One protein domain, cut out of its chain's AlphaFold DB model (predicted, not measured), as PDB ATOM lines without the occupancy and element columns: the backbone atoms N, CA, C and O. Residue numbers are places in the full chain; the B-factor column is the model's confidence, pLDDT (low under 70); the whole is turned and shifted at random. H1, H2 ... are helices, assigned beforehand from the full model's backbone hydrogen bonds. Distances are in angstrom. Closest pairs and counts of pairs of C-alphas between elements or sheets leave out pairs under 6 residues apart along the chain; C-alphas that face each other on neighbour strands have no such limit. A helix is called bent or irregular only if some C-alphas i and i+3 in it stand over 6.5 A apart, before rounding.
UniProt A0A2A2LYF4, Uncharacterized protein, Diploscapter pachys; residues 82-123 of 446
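AT A GLANCE: This is residues 82 to 123 of the 446 residues of an uncharacterized protein of Diploscapter pachys (UniProt A0A2A2LYF4). Two long helices, H1 and then H2, meet near their ends at a corner and make a wide, flat, open V, with nothing packed between the two arms. The corner lies at Asn 100, and from it the arms reach away to the two ends of the printed part. The printed part has 42 residues with two named helices in the order H1, H2 and no named strand; the class is all helix. It is extended, with a radius of gyration of the C-alphas of 15.9 A and spans of 52 by 20 by 6 A.

IN THESE COORDINATES: H1 holds residues 82 to 99 and is 25.0 A long from its first C-alpha at (23.181, 123.540, -59.941) to its last at (35.610, 102.851, -66.632). One residue, Asn 100, makes a tight link. H2 holds residues 101 to 123, is the longest helix with 23 residues, and runs 32.2 A to C-alpha 123 at (38.380, 75.530, -45.864).

HOW THE PARTS SIT: H1 and H2 only just touch, with 3 pairs of C-alphas within 8 A, and they touch only at the corner by their link. The closest C-alphas are those of Leu 98 and Lys 104, 5.5 A apart. H1 touches with residues 97 to 98 alone, and H2 with residues 103 to 104 alone. Their lines stand at a steep tilt of 69 degrees, only just short of about perpendicular, and they run the same way. Their centres are 26.2 A apart. In H1 and H2 every O i to N i+4 pair is within hydrogen-bond range, and neither helix is bent.

THE WHOLE: The two C-alphas farthest apart are those of Pro 82 and Lys 123, 52.3 A. Residues 82 to 97, which belong to H1, and residues 108 to 123, which belong to H2, stand free. The printed part has no cut. The mean pLDDT of the printed part is 83.8, and no printed residue is under 70.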
ATOM      1  N   PRO A  82      21.765 123.678 -60.269       77.88
ATOM      2  CA  PRO A  82      23.181 123.540 -59.941       77.88
ATOM      3  C   PRO A  82      23.469 122.334 -59.034       77.88
ATOM      4  O   PRO A  82      24.579 121.801 -59.069       77.88
ATOM      5  N   LEU A  83      22.495 121.868 -58.244       75.38
ATOM      6  CA  LEU A  83      22.628 120.688 -57.390       75.38
ATOM      7  C   LEU A  83      22.508 119.399 -58.210       75.38
ATOM      8  O   LEU A  83      23.286 118.466 -57.990       75.38
ATOM      9  N   VAL A  84      21.596 119.349 -59.189       79.00
ATOM     10  CA  VAL A  84      21.491 118.204 -60.113       79.00
ATOM     11  C   VAL A  84      22.700 118.155 -61.044       79.00
ATOM     12  O   VAL A  84      23.301 117.091 -61.177       79.00
ATOM     13  N   ALA A  85      23.140 119.289 -61.593       76.06
ATOM     14  CA  ALA A  85      24.360 119.372 -62.393       76.06
ATOM     15  C   ALA A  85      25.606 118.941 -61.589       76.06
ATOM     16  O   ALA A  85      26.455 118.203 -62.095       76.06
ATOM     17  N   PHE A  86      25.709 119.326 -60.310       77.88
ATOM     18  CA  PHE A  86      26.791 118.875 -59.426       77.88
ATOM     19  C   PHE A  86      26.710 117.373 -59.112       77.88
ATOM     20  O   PHE A  86      27.739 116.693 -59.135       77.88
ATOM     21  N   LYS A  87      25.509 116.827 -58.876       86.56
ATOM     22  CA  LYS A  87      25.289 115.386 -58.670       86.56
ATOM     23  C   LYS A  87      25.649 114.578 -59.923       86.56
ATOM     24  O   LYS A  87      26.452 113.652 -59.825       86.56
ATOM     25  N   LEU A  88      25.157 114.985 -61.092       84.81
ATOM     26  CA  LEU A  88      25.473 114.377 -62.386       84.81
ATOM     27  C   LEU A  88      26.988 114.411 -62.654       84.81
ATOM     28  O   LEU A  88      27.574 113.408 -63.046       84.81
ATOM     29  N   LYS A  89      27.661 115.528 -62.349       83.56
ATOM     30  CA  LYS A  89      29.123 115.658 -62.468       83.56
ATOM     31  C   LYS A  89      29.896 114.762 -61.489       83.56
ATOM     32  O   LYS A  89      30.968 114.269 -61.840       83.56
ATOM     33  N   GLN A  90      29.372 114.509 -60.285       80.94
ATOM     34  CA  GLN A  90      29.933 113.490 -59.388       80.94
ATOM     35  C   GLN A  90      29.730 112.072 -59.927       80.94
ATOM     36  O   GLN A  90      30.625 111.243 -59.791       80.94
ATOM     37  N   GLU A  91      28.563 111.774 -60.494       82.81
ATOM     38  CA  GLU A  91      28.221 110.453 -61.031       82.81
ATOM     39  C   GLU A  91      29.036 110.137 -62.291       82.81
ATOM     40  O   GLU A  91      29.631 109.064 -62.360       82.81
ATOM     41  N   LEU A  92      29.219 111.108 -63.192       82.00
ATOM     42  CA  LEU A  92      30.136 111.011 -64.333       82.00
ATOM     43  C   LEU A  92      31.594 110.806 -63.892       82.00
ATOM     44  O   LEU A  92      32.244 109.889 -64.380       82.00
ATOM     45  N   ARG A  93      32.102 111.566 -62.908       82.00
ATOM     46  CA  ARG A  93      33.459 111.343 -62.364       82.00
ATOM     47  C   ARG A  93      33.606 109.960 -61.706       82.00
ATOM     48  O   ARG A  93      34.670 109.353 -61.775       82.00
ATOM     49  N   LYS A  94      32.562 109.445 -61.046       80.00
ATOM     50  CA  LYS A  94      32.562 108.074 -60.493       80.00
ATOM     51  C   LYS A  94      32.586 107.030 -61.613       80.00
ATOM     52  O   LYS A  94      33.321 106.054 -61.486       80.00
ATOM     53  N   ALA A  95      31.832 107.250 -62.693       81.06
ATOM     54  CA  ALA A  95      31.834 106.398 -63.879       81.06
ATOM     55  C   ALA A  95      33.213 106.384 -64.556       81.06
ATOM     56  O   ALA A  95      33.787 105.313 -64.685       81.06
ATOM     57  N   GLU A  96      33.806 107.545 -64.842       84.69
ATOM     58  CA  GLU A  96      35.161 107.714 -65.402       84.69
ATOM     59  C   GLU A  96      36.229 106.931 -64.602       84.69
ATOM     60  O   GLU A  96      37.060 106.211 -65.161       84.69
ATOM     61  N   ILE A  97      36.170 106.995 -63.266       77.62
ATOM     62  CA  ILE A  97      37.080 106.264 -62.366       77.62
ATOM     63  C   ILE A  97      36.837 104.738 -62.383       77.62
ATOM     64  O   ILE A  97      37.768 103.976 -62.125       77.62
ATOM     65  N   LEU A  98      35.618 104.275 -62.679       72.44
ATOM     66  CA  LEU A  98      35.255 102.851 -62.792       72.44
ATOM     67  C   LEU A  98      35.440 102.282 -64.210       72.44
ATOM     68  O   LEU A  98      35.644 101.077 -64.369       72.44
ATOM     69  N   GLU A  99      35.372 103.140 -65.221       80.69
ATOM     70  CA  GLU A  99      35.610 102.851 -66.632       80.69
ATOM     71  C   GLU A  99      37.108 102.721 -66.920       80.69
ATOM     72  O   GLU A  99      37.516 101.816 -67.650       80.69
ATOM     73  N   ASN A 100      37.937 103.537 -66.253       89.25
ATOM     74  CA  ASN A 100      39.392 103.427 -66.269       89.25
ATOM     75  C   ASN A 100      39.839 101.967 -66.006       89.25
ATOM     76  O   ASN A 100      39.651 101.447 -64.896       89.25
ATOM     77  N   PRO A 101      40.479 101.289 -66.981       87.75
ATOM     78  CA  PRO A 101      40.723  99.852 -66.901       87.75
ATOM     79  C   PRO A 101      41.708  99.473 -65.789       87.75
ATOM     80  O   PRO A 101      41.573  98.400 -65.202       87.75
ATOM     81  N   LEU A 102      42.655 100.349 -65.429       83.12
ATOM     82  CA  LEU A 102      43.587 100.106 -64.322       83.12
ATOM     83  C   LEU A 102      42.863 100.134 -62.971       83.12
ATOM     84  O   LEU A 102      43.105  99.278 -62.117       83.12
ATOM     85  N   MET A 103      41.934 101.074 -62.785       80.88
ATOM     86  CA  MET A 103      41.114 101.161 -61.575       80.88
ATOM     87  C   MET A 103      40.096 100.017 -61.501       80.88
ATOM     88  O   MET A 103      39.989  99.368 -60.459       80.88
ATOM     89  N   LYS A 104      39.443  99.675 -62.618       83.44
ATOM     90  CA  LYS A 104      38.565  98.500 -62.745       83.44
ATOM     91  C   LYS A 104      39.295  97.200 -62.388       83.44
ATOM     92  O   LYS A 104      38.797  96.409 -61.586       83.44
ATOM     93  N   MET A 105      40.516  97.010 -62.894       86.69
ATOM     94  CA  MET A 105      41.369  95.860 -62.567       86.69
ATOM     95  C   MET A 105      41.833  95.862 -61.104       86.69
ATOM     96  O   MET A 105      41.869  94.802 -60.478       86.69
ATOM     97  N   LYS A 106      42.127  97.031 -60.519       85.38
ATOM     98  CA  LYS A 106      42.458  97.175 -59.091       85.38
ATOM     99  C   LYS A 106      41.282  96.777 -58.190       85.38
ATOM    100  O   LYS A 106      41.486  96.022 -57.240       85.38
ATOM    101  N   MET A 107      40.063  97.208 -58.520       86.25
ATOM    102  CA  MET A 107      38.844  96.809 -57.802       86.25
ATOM    103  C   MET A 107      38.554  95.314 -57.970       86.25
ATOM    104  O   MET A 107      38.354  94.613 -56.980       86.25
ATOM    105  N   HIS A 108      38.620  94.787 -59.196       86.62
ATOM    106  CA  HIS A 108      38.423  93.358 -59.459       86.62
ATOM    107  C   HIS A 108      39.445  92.482 -58.710       86.62
ATOM    108  O   HIS A 108      39.070  91.461 -58.130       86.62
ATOM    109  N   LYS A 109      40.717  92.903 -58.636       92.25
ATOM    110  CA  LYS A 109      41.746  92.229 -57.829       92.25
ATOM    111  C   LYS A 109      41.408  92.251 -56.336       92.25
ATOM    112  O   LYS A 109      41.507  91.211 -55.693       92.25
ATOM    113  N   LEU A 110      40.957  93.386 -55.797       90.50
ATOM    114  CA  LEU A 110      40.550  93.498 -54.391       90.50
ATOM    115  C   LEU A 110      39.367  92.569 -54.059       90.50
ATOM    116  O   LEU A 110      39.438  91.821 -53.085       90.50
ATOM    117  N   LEU A 111      38.325  92.546 -54.898       88.19
ATOM    118  CA  LEU A 111      37.187  91.630 -54.746       88.19
ATOM    119  C   LEU A 111      37.633  90.158 -54.813       88.19
ATOM    120  O   LEU A 111      37.209  89.344 -53.990       88.19
ATOM    121  N   LYS A 112      38.527  89.815 -55.751       92.31
ATOM    122  CA  LYS A 112      39.088  88.462 -55.894       92.31
ATOM    123  C   LYS A 112      39.912  88.041 -54.671       92.31
ATOM    124  O   LYS A 112      39.815  86.888 -54.252       92.31
ATOM    125  N   ASP A 113      40.648  88.971 -54.065       91.62
ATOM    126  CA  ASP A 113      41.420  88.749 -52.836       91.62
ATOM    127  C   ASP A 113      40.543  88.609 -51.583       91.62
ATOM    128  O   ASP A 113      40.928  87.907 -50.651       91.62
ATOM    129  N   MET A 114      39.369  89.245 -51.524       86.50
ATOM    130  CA  MET A 114      38.398  89.008 -50.443       86.50
ATOM    131  C   MET A 114      37.722  87.639 -50.619       86.50
ATOM    132  O   MET A 114      37.755  86.807 -49.712       86.50
ATOM    133  N   MET A 115      37.241  87.348 -51.835       83.06
ATOM    134  CA  MET A 115      36.663  86.053 -52.222       83.06
ATOM    135  C   MET A 115      37.599  84.860 -51.958       83.06
ATOM    136  O   MET A 115      37.133  83.793 -51.553       83.06
ATOM    137  N   SER A 116      38.909  84.999 -52.194       84.44
ATOM    138  CA  SER A 116      39.888  83.937 -51.922       84.44
ATOM    139  C   SER A 116      40.118  83.749 -50.420       84.44
ATOM    140  O   SER A 116      39.999  82.625 -49.924       84.44
ATOM    141  N   LYS A 117      40.334  84.842 -49.673       89.75
ATOM    142  CA  LYS A 117      40.508  84.819 -48.211       89.75
ATOM    143  C   LYS A 117      39.323  84.156 -47.511       89.75
ATOM    144  O   LYS A 117      39.542  83.343 -46.617       89.75
ATOM    145  N   ASP A 118      38.089  84.426 -47.930       84.12
ATOM    146  CA  ASP A 118      36.902  83.830 -47.302       84.12
ATOM    147  C   ASP A 118      36.689  82.358 -47.685       84.12
ATOM    148  O   ASP A 118      36.338  81.542 -46.825       84.12
ATOM    149  N   LYS A 119      37.020  81.964 -48.924       85.19
ATOM    150  CA  LYS A 119      37.094  80.543 -49.309       85.19
ATOM    151  C   LYS A 119      38.126  79.791 -48.464       85.19
ATOM    152  O   LYS A 119      37.837  78.693 -47.991       85.19
ATOM    153  N   ASP A 120      39.288  80.382 -48.200       85.81
ATOM    154  CA  ASP A 120      40.334  79.741 -47.401       85.81
ATOM    155  C   ASP A 120      40.050  79.767 -45.890       85.81
ATOM    156  O   ASP A 120      40.364  78.789 -45.206       85.81
ATOM    157  N   LYS A 121      39.360  80.790 -45.358       85.06
ATOM    158  CA  LYS A 121      38.755  80.745 -44.009       85.06
ATOM    159  C   LYS A 121      37.767  79.577 -43.899       85.06
ATOM    160  O   LYS A 121      37.859  78.795 -42.952       85.06
ATOM    161  N   LYS A 122      36.866  79.406 -44.879       82.31
ATOM    162  CA  LYS A 122      35.866  78.319 -44.901       82.31
ATOM    163  C   LYS A 122      36.531  76.936 -44.970       82.31
ATOM    164  O   LYS A 122      36.191  76.068 -44.166       82.31
ATOM    165  N   LYS A 123      37.549  76.753 -45.825       84.44
ATOM    166  CA  LYS A 123      38.380  75.530 -45.864       84.44
ATOM    167  C   LYS A 123      39.089  75.265 -44.530       84.44
ATOM    168  O   LYS A 123      39.062  74.137 -44.046       84.44
TER     169      LYS A 123